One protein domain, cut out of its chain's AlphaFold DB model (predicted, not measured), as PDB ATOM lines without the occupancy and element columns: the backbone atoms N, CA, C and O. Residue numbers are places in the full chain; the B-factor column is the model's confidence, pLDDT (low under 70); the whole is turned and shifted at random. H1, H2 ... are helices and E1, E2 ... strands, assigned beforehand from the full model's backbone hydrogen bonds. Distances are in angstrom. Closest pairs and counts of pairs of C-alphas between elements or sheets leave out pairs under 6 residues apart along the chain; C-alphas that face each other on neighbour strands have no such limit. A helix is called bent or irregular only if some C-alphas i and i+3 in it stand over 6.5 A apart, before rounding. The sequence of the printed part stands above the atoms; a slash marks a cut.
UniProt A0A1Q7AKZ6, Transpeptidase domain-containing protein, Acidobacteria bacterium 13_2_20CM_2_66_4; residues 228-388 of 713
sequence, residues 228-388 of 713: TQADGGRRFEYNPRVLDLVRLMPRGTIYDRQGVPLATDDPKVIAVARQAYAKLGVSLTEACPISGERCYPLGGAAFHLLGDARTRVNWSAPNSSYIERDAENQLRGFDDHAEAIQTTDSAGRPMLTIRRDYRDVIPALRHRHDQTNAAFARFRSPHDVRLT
ATOM      1  N   THR A 228      40.991 242.891 163.119       87.38
ATOM      2  CA  THR A 228      41.641 242.293 164.301       87.38
ATOM      3  C   THR A 228      41.873 240.803 164.070       87.38
ATOM      4  O   THR A 228      40.946 240.069 163.749       87.38
ATOM      5  N   GLN A 229      43.107 240.345 164.266       83.31
ATOM      6  CA  GLN A 229      43.503 238.943 164.129       83.31
ATOM      7  C   GLN A 229      43.265 238.155 165.428       83.31
ATOM      8  O   GLN A 229      43.025 238.727 166.491       83.31
ATOM      9  N   ALA A 230      43.381 236.823 165.365       79.38
ATOM     10  CA  ALA A 230      43.164 235.935 166.517       79.38
ATOM     11  C   ALA A 230      44.109 236.202 167.708       79.38
ATOM     12  O   ALA A 230      43.768 235.894 168.848       79.38
ATOM     13  N   ASP A 231      45.283 236.791 167.463       75.88
ATOM     14  CA  ASP A 231      46.237 237.214 168.495       75.88
ATOM     15  C   ASP A 231      45.911 238.594 169.104       75.88
ATOM     16  O   ASP A 231      46.660 239.095 169.942       75.88
ATOM     17  N   GLY A 232      44.803 239.218 168.691       82.19
ATOM     18  CA  GLY A 232      44.388 240.557 169.107       82.19
ATOM     19  C   GLY A 232      45.095 241.695 168.366       82.19
ATOM     20  O   GLY A 232      44.779 242.862 168.604       82.19
ATOM     21  N   GLY A 233      46.031 241.391 167.463       83.00
ATOM     22  CA  GLY A 233      46.725 242.392 166.660       83.00
ATOM     23  C   GLY A 233      45.847 242.925 165.528       83.00
ATOM     24  O   GLY A 233      45.234 242.155 164.791       83.00
ATOM     25  N   ARG A 234      45.819 244.247 165.341       87.38
ATOM     26  CA  ARG A 234      45.201 244.893 164.175       87.38
ATOM     27  C   ARG A 234      46.112 244.869 162.941       87.38
ATOM     28  O   ARG A 234      47.202 245.438 162.959       87.38
ATOM     29  N   ARG A 235      45.693 244.213 161.857       88.25
ATOM     30  CA  ARG A 235      46.501 244.062 160.631       88.25
ATOM     31  C   ARG A 235      45.677 244.353 159.381       88.25
ATOM     32  O   ARG A 235      44.476 244.112 159.363       88.25
ATOM     33  N   PHE A 236      46.343 244.882 158.356       91.62
ATOM     34  CA  PHE A 236      45.723 245.105 157.055       91.62
ATOM     35  C   PHE A 236      45.556 243.783 156.303       91.62
ATOM     36  O   PHE A 236      46.509 243.019 156.141       91.62
ATOM     37  N   GLU A 237      44.344 243.560 155.824       91.44
ATOM     38  CA  GLU A 237      43.930 242.501 154.920       91.44
ATOM     39  C   GLU A 237      43.657 243.099 153.539       91.44
ATOM     40  O   GLU A 237      43.264 244.261 153.409       91.44
ATOM     41  N   TYR A 238      43.883 242.307 152.497       93.56
ATOM     42  CA  TYR A 238      43.842 242.762 151.110       93.56
ATOM     43  C   TYR A 238      42.938 241.861 150.283       93.56
ATOM     44  O   TYR A 238      42.727 240.698 150.632       93.56
ATOM     45  N   ASN A 239      42.472 242.387 149.150       95.06
ATOM     46  CA  ASN A 239      41.640 241.647 148.215       95.06
ATOM     47  C   ASN A 239      42.311 240.315 147.823       95.06
ATOM     48  O   ASN A 239      43.386 240.321 147.213       95.06
ATOM     49  N   PRO A 240      41.696 239.160 148.125       93.88
ATOM     50  CA  PRO A 240      42.319 237.861 147.890       93.88
ATOM     51  C   PRO A 240      42.596 237.587 146.404       93.88
ATOM     52  O   PRO A 240      43.530 236.856 146.088       93.88
ATOM     53  N   ARG A 241      41.863 238.229 145.486       93.38
ATOM     54  CA  ARG A 241      42.073 238.119 144.029       93.38
ATOM     55  C   ARG A 241      43.393 238.750 143.595       93.38
ATOM     56  O   ARG A 241      44.102 238.200 142.756       93.38
ATOM     57  N   VAL A 242      43.747 239.879 144.212       94.38
ATOM     58  CA  VAL A 242      45.052 240.532 144.041       94.38
ATOM     59  C   VAL A 242      46.156 239.616 144.560       94.38
ATOM     60  O   VAL A 242      47.141 239.376 143.866       94.38
ATOM     61  N   LEU A 243      45.972 239.044 145.753       92.50
ATOM     62  CA  LEU A 243      46.961 238.150 146.353       92.50
ATOM     63  C   LEU A 243      47.160 236.861 145.540       92.50
ATOM     64  O   LEU A 243      48.289 236.388 145.430       92.50
ATOM     65  N   ASP A 244      46.101 236.295 144.961       91.12
ATOM     66  CA  ASP A 244      46.186 235.127 144.078       91.12
ATOM     67  C   ASP A 244      46.912 235.439 142.772       91.12
ATOM     68  O   ASP A 244      47.776 234.670 142.355       91.12
ATOM     69  N   LEU A 245      46.622 236.586 142.157       91.56
ATOM     70  CA  LEU A 245      47.355 237.046 140.983       91.56
ATOM     71  C   LEU A 245      48.851 237.170 141.288       91.56
ATOM     72  O   LEU A 245      49.672 236.613 140.562       91.56
ATOM     73  N   VAL A 246      49.202 237.851 142.385       91.56
ATOM     74  CA  VAL A 246      50.594 237.998 142.834       91.56
ATOM     75  C   VAL A 246      51.243 236.628 143.036       91.56
ATOM     76  O   VAL A 246      52.397 236.441 142.664       91.56
ATOM     77  N   ARG A 247      50.516 235.631 143.560       87.06
ATOM     78  CA  ARG A 247      51.038 234.262 143.728       87.06
ATOM     79  C   ARG A 247      51.401 233.590 142.408       87.06
ATOM     80  O   ARG A 247      52.396 232.869 142.395       87.06
ATOM     81  N   LEU A 248      50.620 233.828 141.353       85.50
ATOM     82  CA  LEU A 248      50.819 233.253 140.020       85.50
ATOM     83  C   LEU A 248      51.949 233.915 139.228       85.50
ATOM     84  O   LEU A 248      52.424 233.328 138.258       85.50
ATOM     85  N   MET A 249      52.370 235.123 139.607       89.19
ATOM     86  CA  MET A 249      53.484 235.787 138.934       89.19
ATOM     87  C   MET A 249      54.763 234.934 139.043       89.19
ATOM     88  O   MET A 249      54.957 234.241 140.049       89.19
ATOM     89  N   PRO A 250      55.661 234.974 138.048       89.94
ATOM     90  CA  PRO A 250      57.013 234.451 138.196       89.94
ATOM     91  C   PRO A 250      57.728 235.078 139.398       89.94
ATOM     92  O   PRO A 250      57.427 236.205 139.803       89.94
ATOM     93  N   ARG A 251      58.676 234.345 139.979       92.44
ATOM     94  CA  ARG A 251      59.477 234.800 141.116       92.44
ATOM     95  C   ARG A 251      60.957 234.693 140.772       92.44
ATOM     96  O   ARG A 251      61.390 233.710 140.184       92.44
ATOM     97  N   GLY A 252      61.733 235.704 141.136       95.19
ATOM     98  CA  GLY A 252      63.160 235.736 140.839       95.19
ATOM     99  C   GLY A 252      63.979 234.900 141.808       95.19
ATOM    100  O   GLY A 252      63.475 234.362 142.800       95.19
ATOM    101  N   THR A 253      65.265 234.778 141.523       96.75
ATOM    102  CA  THR A 253      66.212 234.022 142.338       96.75
ATOM    103  C   THR A 253      66.764 234.888 143.466       96.75
ATOM    104  O   THR A 253      67.148 236.037 143.269       96.75
ATOM    105  N   ILE A 254      66.849 234.315 144.665       98.06
ATOM    106  CA  ILE A 254      67.605 234.902 145.771       98.06
ATOM    107  C   ILE A 254      69.024 234.346 145.689       98.06
ATOM    108  O   ILE A 254      69.207 233.132 145.777       98.06
ATOM    109  N   TYR A 255      70.022 235.209 145.542       97.56
ATOM    110  CA  TYR A 255      71.436 234.845 145.518       97.56
ATOM    111  C   TYR A 255      72.138 235.221 146.819       97.56
ATOM    112  O   TYR A 255      71.797 236.201 147.480       97.56
ATOM    113  N   ASP A 256      73.158 234.444 147.161       96.38
ATOM    114  CA  ASP A 256      74.142 234.800 148.171       96.38
ATOM    115  C   ASP A 256      75.098 235.878 147.638       96.38
ATOM    116  O   ASP A 256      75.021 236.319 146.482       96.38
ATOM    117  N   ARG A 257      76.049 236.291 148.475       94.69
ATOM    118  CA  ARG A 257      76.974 237.359 148.113       94.69
ATOM    119  C   ARG A 257      77.984 236.991 147.022       94.69
ATOM    120  O   ARG A 257      78.602 237.889 146.452       94.69
ATOM    121  N   GLN A 258      78.177 235.702 146.751       92.69
ATOM    122  CA  GLN A 258      79.050 235.163 145.710       92.69
ATOM    123  C   GLN A 258      78.293 234.800 144.421       92.69
ATOM    124  O   GLN A 258      78.921 234.342 143.466       92.69
ATOM    125  N   GLY A 259      76.975 235.019 144.362       93.62
ATOM    126  CA  GLY A 259      76.146 234.667 143.210       93.62
ATOM    127  C   GLY A 259      75.710 233.199 143.183       93.62
ATOM    128  O   GLY A 259      75.323 232.693 142.130       93.62
ATOM    129  N   VAL A 260      75.764 232.496 144.315       93.94
ATOM    130  CA  VAL A 260      75.210 231.146 144.478       93.94
ATOM    131  C   VAL A 260      73.721 231.260 144.837       93.94
ATOM    132  O   VAL A 260      73.373 232.022 145.736       93.94
ATOM    133  N   PRO A 261      72.809 230.532 144.168       96.19
ATOM    134  CA  PRO A 261      71.374 230.662 144.418       96.19
ATOM    135  C   PRO A 261      70.995 230.059 145.773       96.19
ATOM    136  O   PRO A 261      71.204 228.870 146.001       96.19
ATOM    137  N   LEU A 262      70.410 230.863 146.656       96.69
ATOM    138  CA  LEU A 262      69.865 230.474 147.959       96.69
ATOM    139  C   LEU A 262      68.400 230.030 147.877       96.69
ATOM    140  O   LEU A 262      67.984 229.177 148.660       96.69
ATOM    141  N   ALA A 263      67.637 230.589 146.933       96.50
ATOM    142  CA  ALA A 263      66.286 230.142 146.610       96.50
ATOM    143  C   ALA A 263      65.943 230.427 145.144       96.50
ATOM    144  O   ALA A 263      66.179 231.534 144.663       96.50
ATOM    145  N   THR A 264      65.388 229.452 144.427       95.25
ATOM    146  CA  THR A 264      64.985 229.612 143.018       95.25
ATOM    147  C   THR A 264      63.992 228.533 142.609       95.25
ATOM    148  O   THR A 264      64.000 227.438 143.158       95.25
ATOM    149  N   ASP A 265      63.131 228.827 141.653       91.38
ATOM    150  CA  ASP A 265      62.236 227.896 140.961       91.38
ATOM    151  C   ASP A 265      62.693 227.627 139.514       91.38
ATOM    152  O   ASP A 265      62.064 226.829 138.823       91.38
ATOM    153  N   ASP A 266      63.817 228.214 139.063       92.75
ATOM    154  CA  ASP A 266      64.393 227.973 137.733       92.75
ATOM    155  C   ASP A 266      65.321 226.734 137.725       92.75
ATOM    156  O   ASP A 266      66.429 226.762 138.286       92.75
ATOM    157  N   PRO A 267      64.950 225.640 137.023       91.12
ATOM    158  CA  PRO A 267      65.786 224.446 136.914       91.12
ATOM    159  C   PRO A 267      67.151 224.700 136.260       91.12
ATOM    160  O   PRO A 267      68.108 223.972 136.536       91.12
ATOM    161  N   LYS A 268      67.273 225.721 135.398       92.69
ATOM    162  CA  LYS A 268      68.540 226.083 134.744       92.69
ATOM    163  C   LYS A 268      69.529 226.649 135.755       92.69
ATOM    164  O   LYS A 268      70.693 226.246 135.753       92.69
ATOM    165  N   VAL A 269      69.061 227.514 136.655       93.75
ATOM    166  CA  VAL A 269      69.874 228.084 137.740       93.75
ATOM    167  C   VAL A 269      70.393 226.971 138.656       93.75
ATOM    168  O   VAL A 269      71.586 226.918 138.962       93.75
ATOM    169  N   ILE A 270      69.539 226.005 139.008       91.00
ATOM    170  CA  ILE A 270      69.930 224.826 139.799       91.00
ATOM    171  C   ILE A 270      70.944 223.941 139.072       91.00
ATOM    172  O   ILE A 270      71.911 223.474 139.682       91.00
ATOM    173  N   ALA A 271      70.769 223.722 137.767       90.31
ATOM    174  CA  ALA A 271      71.707 222.935 136.975       90.31
ATOM    175  C   ALA A 271      73.114 223.557 136.963       90.31
ATOM    176  O   ALA A 271      74.095 222.828 137.137       90.31
ATOM    177  N   VAL A 272      73.211 224.884 136.825       91.75
ATOM    178  CA  VAL A 272      74.482 225.630 136.862       91.75
ATOM    179  C   VAL A 272      75.109 225.597 138.262       91.75
ATOM    180  O   VAL A 272      76.312 225.376 138.400       91.75
ATOM    181  N   ALA A 273      74.304 225.737 139.319       92.69
ATOM    182  CA  ALA A 273      74.790 225.771 140.700       92.69
ATOM    183  C   ALA A 273      75.231 224.403 141.257       92.69
ATOM    184  O   ALA A 273      75.853 224.342 142.321       92.69
ATOM    185  N   ARG A 274      74.965 223.294 140.549       89.31
ATOM    186  CA  ARG A 274      75.250 221.926 141.018       89.31
ATOM    187  C   ARG A 274      76.704 221.716 141.427       89.31
ATOM    188  O   ARG A 274      76.961 221.133 142.476       89.31
ATOM    189  N   GLN A 275      77.658 222.203 140.634       89.00
ATOM    190  CA  GLN A 275      79.077 222.046 140.961       89.00
ATOM    191  C   GLN A 275      79.486 222.895 142.175       89.00
ATOM    192  O   GLN A 275      80.323 222.460 142.965       89.00
ATOM    193  N   ALA A 276      78.900 224.086 142.336       90.31
ATOM    194  CA  ALA A 276      79.156 224.941 143.492       90.31
ATOM    195  C   ALA A 276      78.672 224.262 144.781       90.31
ATOM    196  O   ALA A 276      79.449 224.123 145.720       90.31
ATOM    197  N   TYR A 277      77.446 223.731 144.791       92.31
ATOM    198  CA  TYR A 277      76.896 223.033 145.955       92.31
ATOM    199  C   TYR A 277      77.553 221.681 146.244       92.31
ATOM    200  O   TYR A 277      77.765 221.354 147.411       92.31
ATOM    201  N   ALA A 278      77.989 220.943 145.218       89.88
ATOM    202  CA  ALA A 278      78.769 219.722 145.415       89.88
ATOM    203  C   ALA A 278      80.075 219.990 146.189       89.88
ATOM    204  O   ALA A 278      80.435 219.220 147.076       89.88
ATOM    205  N   LYS A 279      80.754 221.120 145.927       88.50
ATOM    206  CA  LYS A 279      81.943 221.546 146.697       88.50
ATOM    207  C   LYS A 279      81.621 221.910 148.151       88.50
ATOM    208  O   LYS A 279      82.506 221.843 149.000       88.50
ATOM    209  N   LEU A 280      80.375 222.289 148.433       86.94
ATOM    210  CA  LEU A 280      79.875 222.589 149.777       86.94
ATOM    211  C   LEU A 280      79.325 221.348 150.499       86.94
ATOM    212  O   LEU A 280      78.881 221.464 151.638       86.94
ATOM    213  N   GLY A 281      79.357 220.171 149.864       88.25
ATOM    214  CA  GLY A 281      78.809 218.935 150.426       88.25
ATOM    215  C   GLY A 281      77.279 218.882 150.432       88.25
ATOM    216  O   GLY A 281      76.705 218.105 151.188       88.25
ATOM    217  N   VAL A 282      76.613 219.701 149.612       88.19
ATOM    218  CA  VAL A 282      75.150 219.743 149.504       88.19
ATOM    219  C   VAL A 282      74.692 218.958 148.276       88.19
ATOM    220  O   VAL A 282      75.044 219.280 147.139       88.19
ATOM    221  N   SER A 283      73.864 217.939 148.510       87.12
ATOM    222  CA  SER A 283      73.212 217.144 147.468       87.12
ATOM    223  C   SER A 283      71.958 217.862 146.963       87.12
ATOM    224  O   SER A 283      70.910 217.832 147.604       87.12
ATOM    225  N   LEU A 284      72.040 218.519 145.799       85.38
ATOM    226  CA  LEU A 284      70.875 219.215 145.225       85.38
ATOM    227  C   LEU A 284      69.737 218.269 144.824       85.38
ATOM    228  O   LEU A 284      68.594 218.704 144.763       85.38
ATOM    229  N   THR A 285      70.022 216.990 144.581       81.56
ATOM    230  CA  THR A 285      68.984 215.979 144.326       81.56
ATOM    231  C   THR A 285      68.129 215.703 145.561       81.56
ATOM    232  O   THR A 285      66.958 215.373 145.423       81.56
ATOM    233  N   GLU A 286      68.696 215.858 146.759       80.94
ATOM    234  CA  GLU A 286      67.971 215.710 148.025       80.94
ATOM    235  C   GLU A 286      67.348 217.029 148.479       80.94
ATOM    236  O   GLU A 286      66.204 217.052 148.928       80.94
ATOM    237  N   ALA A 287      68.085 218.136 148.346       81.69
ATOM    238  CA  ALA A 287      67.615 219.453 148.767       81.69
ATOM    239  C   ALA A 287      66.481 219.982 147.873       81.69
ATOM    240  O   ALA A 287      65.597 220.691 148.354       81.69
ATOM    241  N   CYS A 288      66.501 219.637 146.581       86.00
ATOM    242  CA  CYS A 288      65.572 220.141 145.573       86.00
ATOM    243  C   CYS A 288      65.073 219.018 144.649       86.00
ATOM    244  O   CYS A 288      65.430 218.973 143.469       86.00
ATOM    245  N   PRO A 289      64.256 218.090 145.182       78.75
ATOM    246  CA  PRO A 289      63.858 216.878 144.469       78.75
ATOM    247  C   PRO A 289      62.810 217.124 143.374       78.75
ATOM    248  O   PRO A 289      62.725 216.346 142.428       78.75
ATOM    249  N   ILE A 290      62.005 218.187 143.493       81.94
ATOM    250  CA  ILE A 290      60.900 218.484 142.573       81.94
ATOM    251  C   ILE A 290      61.304 219.637 141.653       81.94
ATOM    252  O   ILE A 290      61.546 220.758 142.098       81.94
ATOM    253  N   SER A 291      61.385 219.356 140.352       80.00
ATOM    254  CA  SER A 291      61.709 220.360 139.335       80.00
ATOM    255  C   SER A 291      60.556 221.348 139.152       80.00
ATOM    256  O   SER A 291      59.412 220.931 138.992       80.00
ATOM    257  N   GLY A 292      60.864 222.646 139.105       79.56
ATOM    258  CA  GLY A 292      59.879 223.721 138.931       79.56
ATOM    259  C   GLY A 292      59.170 224.149 140.219       79.56
ATOM    260  O   GLY A 292      58.454 225.144 140.212       79.56
ATOM    261  N   GLU A 293      59.386 223.448 141.335       86.62
ATOM    262  CA  GLU A 293      59.045 223.980 142.652       86.62
ATOM    263  C   GLU A 293      60.135 224.921 143.166       86.62
ATOM    264  O   GLU A 293      61.312 224.805 142.815       86.62
ATOM    265  N   ARG A 294      59.744 225.822 144.074       92.31
ATOM    266  CA  ARG A 294      60.681 226.703 144.768       92.31
ATOM    267  C   ARG A 294      61.680 225.879 145.592       92.31
ATOM    268  O   ARG A 294      61.331 225.288 146.612       92.31
ATOM    269  N   CYS A 295      62.921 225.847 145.135       92.25
ATOM    270  CA  CYS A 295      64.036 225.094 145.693       92.25
ATOM    271  C   CYS A 295      64.856 225.959 146.655       92.25
ATOM    272  O   CYS A 295      65.180 227.103 146.340       92.25
ATOM    273  N   TYR A 296      65.239 225.378 147.797       93.50
ATOM    274  CA  TYR A 296      66.091 225.994 148.819       93.50
ATOM    275  C   TYR A 296      67.317 225.107 149.067       93.50
ATOM    276  O   TYR A 296      67.260 224.216 149.917       93.50
ATOM    277  N   PRO A 297      68.442 225.316 148.362       93.44
ATOM    278  CA  PRO A 297      69.605 224.433 148.463       93.44
ATOM    279  C   PRO A 297      70.183 224.265 149.875       93.44
ATOM    280  O   PRO A 297      70.654 223.186 150.219       93.44
ATOM    281  N   LEU A 298      70.128 225.305 150.715       92.81
ATOM    282  CA  LEU A 298      70.613 225.248 152.103       92.81
ATOM    283  C   LEU A 298      69.590 224.602 153.056       92.81
ATOM    284  O   LEU A 298      69.897 224.363 154.226       92.81
ATOM    285  N   GLY A 299      68.370 224.337 152.580       90.56
ATOM    286  CA  GLY A 299      67.270 223.792 153.365       90.56
ATOM    287  C   GLY A 299      67.060 224.540 154.683       90.56
ATOM    288  O   GLY A 299      67.097 225.770 154.753       90.56
ATOM    289  N   GLY A 300      66.885 223.775 155.760       89.62
ATOM    290  CA  GLY A 300      66.641 224.315 157.095       89.62
ATOM    291  C   GLY A 300      67.757 225.216 157.644       89.62
ATOM    292  O   GLY A 300      67.471 226.122 158.423       89.62
ATOM    293  N   ALA A 301      69.004 225.057 157.180       92.88
ATOM    294  CA  ALA A 301      70.137 225.868 157.634       92.88
ATOM    295  C   ALA A 301      69.995 227.363 157.294       92.88
ATOM    296  O   ALA A 301      70.656 228.192 157.918       92.88
ATOM    297  N   ALA A 302      69.142 227.716 156.326       95.00
ATOM    298  CA  ALA A 302      68.817 229.097 155.969       95.00
ATOM    299  C   ALA A 302      67.328 229.439 156.164       95.00
ATOM    300  O   ALA A 302      66.913 230.540 155.806       95.00
ATOM    301  N   PHE A 303      66.523 228.541 156.752       94.25
ATOM    302  CA  PHE A 303      65.073 228.728 156.881       94.25
ATOM    303  C   PHE A 303      64.716 230.030 157.594       94.25
ATOM    304  O   PHE A 303      63.850 230.763 157.132       94.25
ATOM    305  N   HIS A 304      65.386 230.350 158.704       94.62
ATOM    306  CA  HIS A 304      65.054 231.564 159.448       94.62
ATOM    307  C   HIS A 304      65.343 232.838 158.653       94.62
ATOM    308  O   HIS A 304      64.646 233.817 158.863       94.62
ATOM    309  N   LEU A 305      66.298 232.816 157.717       95.25
ATOM    310  CA  LEU A 305      66.604 233.939 156.829       95.25
ATOM    311  C   LEU A 305      65.630 234.017 155.647       95.25
ATOM    312  O   LEU A 305      65.052 235.068 155.388       95.25
ATOM    313  N   LEU A 306      65.457 232.911 154.922       95.62
ATOM    314  CA  LEU A 306      64.728 232.897 153.651       95.62
ATOM    315  C   LEU A 306      63.220 232.729 153.843       95.62
ATOM    316  O   LEU A 306      62.441 233.331 153.112       95.62
ATOM    317  N   GLY A 307      62.811 231.948 154.841       93.50
ATOM    318  CA  GLY A 307      61.474 231.372 154.941       93.50
ATOM    319  C   GLY A 307      61.258 230.250 153.923       93.50
ATOM    320  O   GLY A 307      62.177 229.825 153.229       93.50
ATOM    321  N   ASP A 308      60.018 229.769 153.835       90.25
ATOM    322  CA  ASP A 308      59.588 228.851 152.777       90.25
ATOM    323  C   ASP A 308      58.295 229.372 152.136       90.25
ATOM    324  O   ASP A 308      57.224 229.328 152.738       90.25
ATOM    325  N   ALA A 309      58.393 229.878 150.907       90.44
ATOM    326  CA  ALA A 309      57.275 230.376 150.107       90.44
ATOM    327  C   ALA A 309      56.245 229.311 149.706       90.44
ATOM    328  O   ALA A 309      55.107 229.678 149.402       90.44
ATOM    329  N   ARG A 310      56.612 228.021 149.722       87.19
ATOM    330  CA  ARG A 310      55.705 226.913 149.383       87.19
ATOM    331  C   ARG A 310      54.733 226.652 150.522       87.19
ATOM    332  O   ARG A 310      53.535 226.517 150.302       87.19
ATOM    333  N   THR A 311      55.259 226.591 151.745       85.31
ATOM    334  CA  THR A 311      54.483 226.228 152.941       85.31
ATOM    335  C   THR A 311      53.991 227.444 153.722       85.31
ATOM    336  O   THR A 311      53.006 227.346 154.450       85.31
ATOM    337  N   ARG A 312      54.665 228.593 153.582       87.06
ATOM    338  CA  ARG A 312      54.386 229.863 154.275       87.06
ATOM    339  C   ARG A 312      54.289 229.739 155.794       87.06
ATOM    340  O   ARG A 312      53.619 230.527 156.467       87.06
ATOM    341  N   VAL A 313      54.974 228.743 156.351       84.44
ATOM    342  CA  VAL A 313      54.970 228.482 157.788       84.44
ATOM    343  C   VAL A 313      55.542 229.698 158.513       84.44
ATOM    344  O   VAL A 313      56.597 230.212 158.147       84.44
ATOM    345  N   ASN A 314      54.837 230.145 159.555       84.12
ATOM    346  CA  ASN A 314      55.228 231.266 160.414       84.12
ATOM    347  C   ASN A 314      55.275 232.649 159.726       84.12
ATOM    348  O   ASN A 314      55.782 233.598 160.316       84.12
ATOM    349  N   TRP A 315      54.729 232.807 158.511       85.44
ATOM    350  CA  TRP A 315      54.781 234.078 157.765       85.44
ATOM    351  C   TRP A 315      54.044 235.242 158.435       85.44
ATOM    352  O   TRP A 315      54.395 236.396 158.195       85.44
ATOM    353  N   SER A 316      53.039 234.963 159.265       77.88
ATOM    354  CA  SER A 316      52.271 235.976 160.001       77.88
ATOM    355  C   SER A 316      52.845 236.300 161.385       77.88
ATOM    356  O   SER A 316      52.314 237.177 162.068       77.88
ATOM    357  N   ALA A 317      53.910 235.618 161.820       79.62
ATOM    358  CA  ALA A 317      54.442 235.810 163.160       79.62
ATOM    359  C   ALA A 317      55.119 237.185 163.301       79.62
ATOM    360  O   ALA A 317      55.960 237.540 162.468       79.62
ATOM    361  N   PRO A 318      54.821 237.949 164.368       72.06
ATOM    362  CA  PRO A 318      55.327 239.314 164.541       72.06
ATOM    363  C   PRO A 318      56.844 239.382 164.778       72.06
ATOM    364  O   PRO A 318      57.454 240.430 164.609       72.06
ATOM    365  N   ASN A 319      57.462 238.268 165.166       78.56
ATOM    366  CA  ASN A 319      58.895 238.117 165.406       78.56
ATOM    367  C   ASN A 319      59.588 237.318 164.286       78.56
ATOM    368  O   ASN A 319      60.491 236.524 164.552       78.56
ATOM    369  N   SER A 320      59.138 237.494 163.041       85.31
ATOM    370  CA  SER A 320      59.715 236.849 161.858       85.31
ATOM    371  C   SER A 320      60.019 237.869 160.759       85.31
ATOM    372  O   SER A 320      59.254 238.807 160.534       85.31
ATOM    373  N   SER A 321      61.128 237.655 160.053       90.19
ATOM    374  CA  SER A 321      61.500 238.351 158.817       90.19
ATOM    375  C   SER A 321      62.107 237.332 157.871       90.19
ATOM    376  O   SER A 321      63.088 236.670 158.221       90.19
ATOM    377  N   TYR A 322      61.484 237.181 156.711       94.62
ATOM    378  CA  TYR A 322      61.825 236.176 155.715       94.62
ATOM    379  C   TYR A 322      62.012 236.880 154.387       94.62
ATOM    380  O   TYR A 322      61.082 237.543 153.936       94.62
ATOM    381  N   ILE A 323      63.162 236.701 153.739       95.38
ATOM    382  CA  ILE A 323      63.441 237.354 152.451       95.38
ATOM    383  C   ILE A 323      62.370 237.000 151.406       95.38
ATOM    384  O   ILE A 323      61.914 237.879 150.684       95.38
ATOM    385  N   GLU A 324      61.870 235.758 151.379       94.88
ATOM    386  CA  GLU A 324      60.795 235.364 150.453       94.88
ATOM    387  C   GLU A 324      59.484 236.148 150.656       94.88
ATOM    388  O   GLU A 324      58.698 236.292 149.715       94.88
ATOM    389  N   ARG A 325      59.220 236.633 151.874       92.44
ATOM    390  CA  ARG A 325      58.037 237.441 152.201       92.44
ATOM    391  C   ARG A 325      58.328 238.930 152.032       92.44
ATOM    392  O   ARG A 325      57.529 239.645 151.440       92.44
ATOM    393  N   ASP A 326      59.441 239.383 152.596       91.31
ATOM    394  CA  ASP A 326      59.758 240.799 152.755       91.31
ATOM    395  C   ASP A 326      60.185 241.438 151.424       91.31
ATOM    396  O   ASP A 326      59.862 242.597 151.197       91.31
ATOM    397  N   ALA A 327      60.791 240.662 150.517       92.75
ATOM    398  CA  ALA A 327      61.162 241.091 149.166       92.75
ATOM    399  C   ALA A 327      60.222 240.528 148.073       92.75
ATOM    400  O   ALA A 327      60.622 240.397 146.917       92.75
ATOM    401  N   GLU A 328      58.976 240.144 148.404       92.44
ATOM    402  CA  GLU A 328      58.036 239.567 147.420       92.44
ATOM    403  C   GLU A 328      57.752 240.523 146.250       92.44
ATOM    404  O   GLU A 328      57.688 240.082 145.103       92.44
ATOM    405  N   ASN A 329      57.616 241.817 146.535       91.19
ATOM    406  CA  ASN A 329      57.401 242.875 145.550       91.19
ATOM    407  C   ASN A 329      58.576 242.953 144.547       91.19
ATOM    408  O   ASN A 329      58.373 242.823 143.338       91.19
ATOM    409  N   GLN A 330      59.814 243.015 145.050       91.62
ATOM    410  CA  GLN A 330      61.038 243.017 144.253       91.62
ATOM    411  C   GLN A 330      61.153 241.734 143.428       91.62
ATOM    412  O   GLN A 330      61.245 241.802 142.205       91.62
ATOM    413  N   LEU A 331      61.048 240.565 144.071       94.19
ATOM    414  CA  LEU A 331      61.189 239.260 143.418       94.19
ATOM    415  C   LEU A 331      60.184 239.037 142.281       94.19
ATOM    416  O   LEU A 331      60.432 238.223 141.392       94.19
ATOM    417  N   ARG A 332      59.040 239.722 142.316       92.69
ATOM    418  CA  ARG A 332      57.963 239.607 141.322       92.69
ATOM    419  C   ARG A 332      57.869 240.811 140.376       92.69
ATOM    420  O   ARG A 332      57.055 240.789 139.458       92.69
ATOM    421  N   GLY A 333      58.699 241.839 140.566       90.00
ATOM    422  CA  GLY A 333      58.811 242.986 139.659       90.00
ATOM    423  C   GLY A 333      57.711 244.052 139.790       90.00
ATOM    424  O   GLY A 333      57.425 244.748 138.810       90.00
ATOM    425  N   PHE A 334      57.101 244.209 140.969       90.94
ATOM    426  CA  PHE A 334      56.124 245.273 141.256       90.94
ATOM    427  C   PHE A 334      56.495 246.068 142.514       90.94
ATOM    428  O   PHE A 334      57.257 245.579 143.341       90.94
ATOM    429  N   ASP A 335      55.979 247.290 142.653       90.06
ATOM    430  CA  ASP A 335      56.052 248.050 143.906       90.06
ATOM    431  C   ASP A 335      54.739 247.863 144.682       90.06
ATOM    432  O   ASP A 335      53.654 247.963 144.109       90.06
ATOM    433  N   ASP A 336      54.841 247.530 145.968       89.44
ATOM    434  CA  ASP A 336      53.704 247.393 146.884       89.44
ATOM    435  C   ASP A 336      53.539 248.620 147.796       89.44
ATOM    436  O   ASP A 336      52.711 248.590 148.709       89.44
ATOM    437  N   HIS A 337      54.345 249.669 147.583       91.81
ATOM    438  CA  HIS A 337      54.364 250.937 148.315       91.81
ATOM    439  C   HIS A 337      54.217 250.758 149.832       91.81
ATOM    440  O   HIS A 337      53.425 251.441 150.489       91.81
ATOM    441  N   ALA A 338      54.953 249.791 150.387       89.12
ATOM    442  CA  ALA A 338      54.854 249.422 151.787       89.12
ATOM    443  C   ALA A 338      55.137 250.615 152.721       89.12
ATOM    444  O   ALA A 338      56.213 251.211 152.705       89.12
ATOM    445  N   GLU A 339      54.182 250.919 153.598       90.00
ATOM    446  CA  GLU A 339      54.267 251.988 154.589       90.00
ATOM    447  C   GLU A 339      54.018 251.432 155.993       90.00
ATOM    448  O   GLU A 339      53.049 250.709 156.247       90.00
ATOM    449  N   ALA A 340      54.893 251.783 156.935       88.00
ATOM    450  CA  ALA A 340      54.739 251.400 158.329       88.00
ATOM    451  C   ALA A 340      53.761 252.342 159.048       88.00
ATOM    452  O   ALA A 340      54.043 253.522 159.244       88.00
ATOM    453  N   ILE A 341      52.625 251.801 159.481       90.19
ATOM    454  CA  ILE A 341      51.551 252.523 160.165       90.19
ATOM    455  C   ILE A 341      51.501 252.089 161.631       90.19
ATOM    456  O   ILE A 341      51.491 250.896 161.940       90.19
ATOM    457  N   GLN A 342      51.448 253.055 162.552       88.62
ATOM    458  CA  GLN A 342      51.187 252.767 163.962       88.62
ATOM    459  C   GLN A 342      49.692 252.528 164.194       88.62
ATOM    460  O   GLN A 342      48.847 253.314 163.772       88.62
ATOM    461  N   THR A 343      49.377 251.449 164.898       85.06
ATOM    462  CA  THR A 343      48.030 251.051 165.311       85.06
ATOM    463  C   THR A 343      48.027 250.733 166.803       85.06
ATOM    464  O   THR A 343      49.059 250.778 167.475       85.06
ATOM    465  N   THR A 344      46.866 250.363 167.331       85.25
ATOM    466  CA  THR A 344      46.734 249.766 168.660       85.25
ATOM    467  C   THR A 344      46.238 248.329 168.543       85.25
ATOM    468  O   THR A 344      45.474 248.017 167.630       85.25
ATOM    469  N   ASP A 345      46.707 247.439 169.417       82.94
ATOM    470  CA  ASP A 345      46.131 246.100 169.569       82.94
ATOM    471  C   ASP A 345      44.788 246.156 170.327       82.94
ATOM    472  O   ASP A 345      44.354 247.214 170.795       82.94
ATOM    473  N   SER A 346      44.118 245.012 170.474       78.38
ATOM    474  CA  SER A 346      42.863 244.904 171.234       78.38
ATOM    475  C   SER A 346      42.985 245.301 172.713       78.38
ATOM    476  O   SER A 346      41.974 245.599 173.348       78.38
ATOM    477  N   ALA A 347      44.204 245.346 173.259       80.31
ATOM    478  CA  ALA A 347      44.514 245.787 174.617       80.31
ATOM    479  C   ALA A 347      44.948 247.268 174.690       80.31
ATOM    480  O   ALA A 347      45.338 247.739 175.759       80.31
ATOM    481  N   GLY A 348      44.897 248.010 173.577       80.69
ATOM    482  CA  GLY A 348      45.280 249.421 173.502       80.69
ATOM    483  C   GLY A 348      46.790 249.675 173.456       80.69
ATOM    484  O   GLY A 348      47.219 250.824 173.559       80.69
ATOM    485  N   ARG A 349      47.616 248.635 173.305       80.12
ATOM    486  CA  ARG A 349      49.074 248.768 173.216       80.12
ATOM    487  C   ARG A 349      49.475 249.194 171.804       80.12
ATOM    488  O   ARG A 349      48.911 248.668 170.842       80.12
ATOM    489  N   PRO A 350      50.451 250.107 171.657       80.88
ATOM    490  CA  PRO A 350      50.924 250.524 170.348       80.88
ATOM    491  C   PRO A 350      51.556 249.339 169.616       80.88
ATOM    492  O   PRO A 350      52.335 248.573 170.186       80.88
ATOM    493  N   MET A 351      51.226 249.211 168.341       80.31
ATOM    494  CA  MET A 351      51.736 248.188 167.444       80.31
ATOM    495  C   MET A 351      52.075 248.831 166.102       80.31
ATOM    496  O   MET A 351      51.428 249.782 165.683       80.31
ATOM    497  N   LEU A 352      53.095 248.321 165.419       83.19
ATOM    498  CA  LEU A 352      53.409 248.723 164.052       83.19
ATOM    499  C   LEU A 352      52.859 247.670 163.088       83.19
ATOM    500  O   LEU A 352      53.063 246.474 163.297       83.19
ATOM    501  N   THR A 353      52.183 248.109 162.034       85.50
ATOM    502  CA  THR A 353      51.698 247.246 160.955       85.50
ATOM    503  C   THR A 353      52.122 247.817 159.609       85.50
ATOM    504  O   THR A 353      52.338 249.020 159.486       85.50
ATOM    505  N   ILE A 354      52.249 246.969 158.592       87.56
ATOM    506  CA  ILE A 354      52.625 247.409 157.246       87.56
ATOM    507  C   ILE A 354      51.372 247.491 156.379       87.56
ATOM    508  O   ILE A 354      50.702 246.479 156.147       87.56
ATOM    509  N   ARG A 355      51.079 248.697 155.892       91.88
ATOM    510  CA  ARG A 355      50.091 248.943 154.843       91.88
ATOM    511  C   ARG A 355      50.771 248.820 153.486       91.88
ATOM    512  O   ARG A 355      51.833 249.388 153.292       91.88
ATOM    513  N   ARG A 356      50.153 248.093 152.565       92.56
ATOM    514  CA  ARG A 356      50.590 247.922 151.179       92.56
ATOM    515  C   ARG A 356      49.542 248.488 150.239       92.56
ATOM    516  O   ARG A 356      48.359 248.534 150.574       92.56
ATOM    517  N   ASP A 357      49.980 248.887 149.065       92.81
ATOM    518  CA  ASP A 357      49.157 249.389 147.983       92.81
ATOM    519  C   ASP A 357      49.562 248.661 146.701       92.81
ATOM    520  O   ASP A 357      50.687 248.759 146.223       92.81
ATOM    521  N   TYR A 358      48.621 247.891 146.165       94.50
ATOM    522  CA  TYR A 358      48.842 247.000 145.033       94.50
ATOM    523  C   TYR A 358      48.441 247.639 143.690       94.50
ATOM    524  O   TYR A 358      48.089 246.926 142.749       94.50
ATOM    525  N   ARG A 359      48.460 248.974 143.571       93.75
ATOM    526  CA  ARG A 359      48.068 249.675 142.331       93.75
ATOM    527  C   ARG A 359      48.798 249.181 141.079       93.75
ATOM    528  O   ARG A 359      48.183 249.070 140.022       93.75
ATOM    529  N   ASP A 360      50.070 248.806 141.212       91.75
ATOM    530  CA  ASP A 360      50.914 248.348 140.102       91.75
ATOM    531  C   ASP A 360      50.390 247.068 139.431       91.75
ATOM    532  O   ASP A 360      50.654 246.840 138.249       91.75
ATOM    533  N   VAL A 361      49.626 246.235 140.149       93.12
ATOM    534  CA  VAL A 361      49.119 244.956 139.623       93.12
ATOM    535  C   VAL A 361      47.688 245.031 139.087       93.12
ATOM    536  O   VAL A 361      47.217 244.063 138.485       93.12
ATOM    537  N   ILE A 362      46.996 246.168 139.240       92.88
ATOM    538  CA  ILE A 362      45.611 246.349 138.772       92.88
ATOM    539  C   ILE A 362      45.455 246.024 137.277       92.88
ATOM    540  O   ILE A 362      44.547 245.252 136.949       92.88
ATOM    541  N   PRO A 363      46.320 246.505 136.357       91.75
ATOM    542  CA  PRO A 363      46.171 246.186 134.937       91.75
ATOM    543  C   PRO A 363      46.199 244.676 134.661       91.75
ATOM    544  O   PRO A 363      45.412 244.173 133.861       91.75
ATOM    545  N   ALA A 364      47.066 243.932 135.357       92.00
ATOM    546  CA  ALA A 364      47.141 242.478 135.231       92.00
ATOM    547  C   ALA A 364      45.936 241.776 135.876       92.00
ATOM    548  O   ALA A 364      45.461 240.772 135.347       92.00
ATOM    549  N   LEU A 365      45.379 242.321 136.963       91.81
ATOM    550  CA  LEU A 365      44.181 241.782 137.612       91.81
ATOM    551  C   LEU A 365      42.963 241.777 136.682       91.81
ATOM    552  O   LEU A 365      42.216 240.792 136.648       91.81
ATOM    553  N   ARG A 366      42.782 242.846 135.894       88.94
ATOM    554  CA  ARG A 366      41.691 242.958 134.908       88.94
ATOM    555  C   ARG A 366      41.773 241.889 133.817       88.94
ATOM    556  O   ARG A 366      40.746 241.484 133.284       88.94
ATOM    557  N   HIS A 367      42.975 241.387 133.541       89.62
ATOM    558  CA  HIS A 367      43.242 240.350 132.546       89.62
ATOM    559  C   HIS A 367      43.714 239.029 133.165       89.62
ATOM    560  O   HIS A 367      44.344 238.231 132.480       89.62
ATOM    561  N   ARG A 368      43.407 238.753 134.442       89.19
ATOM    562  CA  ARG A 368      43.998 237.621 135.188       89.19
ATOM    563  C   ARG A 368      43.832 236.231 134.557       89.19
ATOM    564  O   ARG A 368      44.639 235.347 134.829       89.19
ATOM    565  N   HIS A 369      42.823 236.044 133.705       87.81
ATOM    566  CA  HIS A 369      42.570 234.792 132.981       87.81
ATOM    567  C   HIS A 369      43.287 234.697 131.622       87.81
ATOM    568  O   HIS A 369      43.290 233.632 131.013       87.81
ATOM    569  N   ASP A 370      43.921 235.776 131.164       88.50
ATOM    570  CA  ASP A 370      44.742 235.830 129.956       88.50
ATOM    571  C   ASP A 370      46.147 236.355 130.291       88.50
ATOM    572  O   ASP A 370      46.469 237.535 130.143       88.50
ATOM    573  N   GLN A 371      47.027 235.445 130.713       84.19
ATOM    574  CA  GLN A 371      48.427 235.766 131.022       84.19
ATOM    575  C   GLN A 371      49.245 236.173 129.775       84.19
ATOM    576  O   GLN A 371      50.365 236.689 129.890       84.19
ATOM    577  N   THR A 372      48.703 235.967 128.566       88.06
ATOM    578  CA  THR A 372      49.343 236.390 127.310       88.06
ATOM    579  C   THR A 372      49.128 237.876 127.020       88.06
ATOM    580  O   THR A 372      49.893 238.468 126.249       88.06
ATOM    581  N   ASN A 373      48.195 238.515 127.730       92.31
ATOM    582  CA  ASN A 373      47.915 239.937 127.628       92.31
ATOM    583  C   ASN A 373      49.151 240.811 127.927       92.31
ATOM    584  O   ASN A 373      49.997 240.480 128.764       92.31
ATOM    585  N   ALA A 374      49.246 241.964 127.259       91.50
ATOM    586  CA  ALA A 374      50.331 242.929 127.437       91.50
ATOM    587  C   ALA A 374      50.455 243.448 128.884       91.50
ATOM    588  O   ALA A 374      51.561 243.774 129.311       91.50
ATOM    589  N   ALA A 375      49.368 243.448 129.661       90.12
ATOM    590  CA  ALA A 375      49.376 243.811 131.077       90.12
ATOM    591  C   ALA A 375      50.312 242.933 131.931       90.12
ATOM    592  O   ALA A 375      50.814 243.384 132.957       90.12
ATOM    593  N   PHE A 376      50.601 241.703 131.492       88.88
ATOM    594  CA  PHE A 376      51.552 240.812 132.160       88.88
ATOM    595  C   PHE A 376      52.999 241.004 131.712       88.88
ATOM    596  O   PHE A 376      53.892 240.431 132.330       88.88
ATOM    597  N   ALA A 377      53.264 241.780 130.655       86.94
ATOM    598  CA  ALA A 377      54.592 241.864 130.047       86.94
ATOM    599  C   ALA A 377      55.684 242.245 131.060       86.94
ATOM    600  O   ALA A 377      56.750 241.631 131.053       86.94
ATOM    601  N   ARG A 378      55.388 243.181 131.975       83.50
ATOM    602  CA  ARG A 378      56.302 243.608 133.050       83.50
ATOM    603  C   ARG A 378      56.612 242.492 134.055       83.50
ATOM    604  O   ARG A 378      57.732 242.422 134.536       83.50
ATOM    605  N   PHE A 379      55.664 241.597 134.330       86.06
ATOM    606  CA  PHE A 379      55.807 240.534 135.337       86.06
ATOM    607  C   PHE A 379      56.410 239.238 134.779       86.06
ATOM    608  O   PHE A 379      56.722 238.324 135.533       86.06
ATOM    609  N   ARG A 380      56.598 239.132 133.455       84.00
ATOM    610  CA  ARG A 380      57.219 237.950 132.823       84.00
ATOM    611  C   ARG A 380      58.713 237.825 133.109       84.00
ATOM    612  O   ARG A 380      59.254 236.735 132.961       84.00
ATOM    613  N   SER A 381      59.363 238.929 133.474       84.00
ATOM    614  CA  SER A 381      60.783 238.972 133.828       84.00
ATOM    615  C   SER A 381      60.902 239.328 135.310       84.00
ATOM    616  O   SER A 381      60.896 240.512 135.639       84.00
ATOM    617  N   PRO A 382      60.937 238.335 136.214       85.75
ATOM    618  CA  PRO A 382      61.084 238.611 137.635       85.75
ATOM    619  C   PRO A 382      62.468 239.201 137.940       85.75
ATOM    620  O   PRO A 382      63.399 239.043 137.148       85.75
ATOM    621  N   HIS A 383      62.614 239.866 139.086       91.88
ATOM    622  CA  HIS A 383      63.907 240.403 139.514       91.88
ATOM    623  C   HIS A 383      64.549 239.512 140.568       91.88
ATOM    624  O   HIS A 383      63.878 238.942 141.423       91.88
ATOM    625  N   ASP A 384      65.869 239.426 140.519       94.94
ATOM    626  CA  ASP A 384      66.648 238.688 141.499       94.94
ATOM    627  C   ASP A 384      66.982 239.573 142.704       94.94
ATOM    628  O   ASP A 384      67.155 240.782 142.569       94.94
ATOM    629  N   VAL A 385      67.138 238.958 143.876       95.81
ATOM    630  CA  VAL A 385      67.582 239.636 145.104       95.81
ATOM    631  C   VAL A 385      68.950 239.100 145.494       95.81
ATOM    632  O   VAL A 385      69.177 237.889 145.489       95.81
ATOM    633  N   ARG A 386      69.881 239.988 145.854       97.19
ATOM    634  CA  ARG A 386      71.237 239.613 146.281       97.19
ATOM    635  C   ARG A 386      71.443 239.899 147.756       97.19
ATOM    636  O   ARG A 386      71.424 241.052 148.185       97.19
ATOM    637  N   LEU A 387      71.703 238.844 148.518       97.50
ATOM    638  CA  LEU A 387      71.965 238.934 149.946       97.50
ATOM    639  C   LEU A 387      73.449 239.168 150.248       97.50
ATOM    640  O   LEU A 387      74.345 238.925 149.436       97.50
ATOM    641  N   THR A 388      73.714 239.622 151.467       97.00
ATOM    642  CA  THR A 388      75.058 239.739 152.047       97.00
ATOM    643  C   THR A 388      75.557 238.419 152.643       97.00
ATOM    644  O   THR A 388      76.733 238.300 152.987       97.00
TER     645      THR A 388
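What this domain is: This is residues 228 to 388 of the 713 residues of the protein "Transpeptidase domain-containing protein" of Acidobacteria bacterium 13_2_20CM_2_66_4 (UniProt A0A1Q7AKZ6). Short helices and long links run between two ends: the hairpin of E3 and E4, with E1 beside it, makes one end of the longest axis, and H2 with the short H3 makes the other. H5 and H6 are near the middle, H1, H7 and H8 form a group on one side, and the last residues, 381 to 388, run back from H8 beside residues 252 to 256. The printed part has 161 residues, with eight named helices and four named strands in the order E1 H1 E2 H2 H3 H4 H5 H6 E3 E4 H7 H8; the one named sheet, E3 - E4, is antiparallel. The class is mixed, helices and strands, though under half of the residues are in named elements. The whole is compact, with a radius of gyration of the C-alphas of 17.6 A, and its C-alphas span 53 by 40 by 25 A.

Where its parts are: E1 is residues 234 to 237 and begins at C-alpha 234 at (45.201, 244.893, 164.175); it is 9.6 A long. H1, residues 240 to 248, is 12.5 A long. E2 is residues 261 to 263, 5.6 A. H2, residues 267 to 279, is the longest helix, 19.1 A from C-alpha 267 at (65.786, 224.446, 136.914) to C-alpha 279. H3 is residues 284 to 287, 4.8 A, and H4 is residues 299 to 306, 9.5 A. H5, residues 323 to 326, is 5.1 A long, and H6, residues 328 to 332, 6.1 A. E3, residues 339 to 344, measures 16.1 A, and E4, residues 350 to 355, 15.6 A. H7 is residues 359 to 366, 11.9 A, and H8, residues 374 to 380, is 10.1 A and ends at C-alpha 380 at (57.219, 237.950, 132.823). Four helices are irregular: in H2 the C-alphas of 272 and 275 are 7.1 A apart, in H4 those of 301 and 304 are 7.8 A, in H7 those of 360 and 363 are 7.3 A, and in H8 those of 375 and 378 are 7.2 A.

How they stand to each other: E1 pairs with no named strand; its closest C-alpha to E4 is that of Arg 235, 6.1 A from Thr 353. E3 and E4 form a hairpin, antiparallel at 145 degrees, with N 341 and O 353 at 2.8 A and N 353 and O 341 at 2.9 A, within hydrogen-bond range. H1 and H7 touch, about perpendicular at 88 degrees, the closest C-alphas being those of Val 242 and Leu 365, 6.6 A apart. H7 and H8 only just touch, with 3 pairs of C-alphas within 8 A, the closest Ala 364 and Ala 375 at 4.9 A; they run opposite ways at a steep tilt of 58 degrees. H6 is close to H1 but not clearly touching, with the C-alphas of Val 246 and Arg 332 at 7.7 A. H4 and H5 only just touch, with 3 pairs of C-alphas within 8 A, the closest Leu 306 and Ile 323 at 4.8 A. H5 and H6 meet only through their link. E2 pairs with no named strand; the closest C-alphas of E2 and H2 are those of Pro 261 and Ala 273, 7.0 A apart. H2 and H3 touch, with Arg 274 and Leu 284 the closest C-alphas at 6.6 A. H2 and E3 are apart. Each O i to N i+4 pair is within hydrogen-bond range in H1 and H6, against 7 of 9 in H2, 2 of 4 in H4, 2 of 4 in H7 and 1 of 3 in H8, where 3 of 4 O i to N i+3 pairs are; H3 and H5 are too short for an O i to N i+4 pair.

The domain as a whole: The two C-alphas farthest apart are those of Gln 275 and Gly 348, at 54.3 A. The printed part has no cut. The links from H1 to E2, from H3 to H4 and from H4 to H5 are long, with 12, 11 and 16 residues. The mean pLDDT of the printed part is 89.4, and no printed residue is under 70.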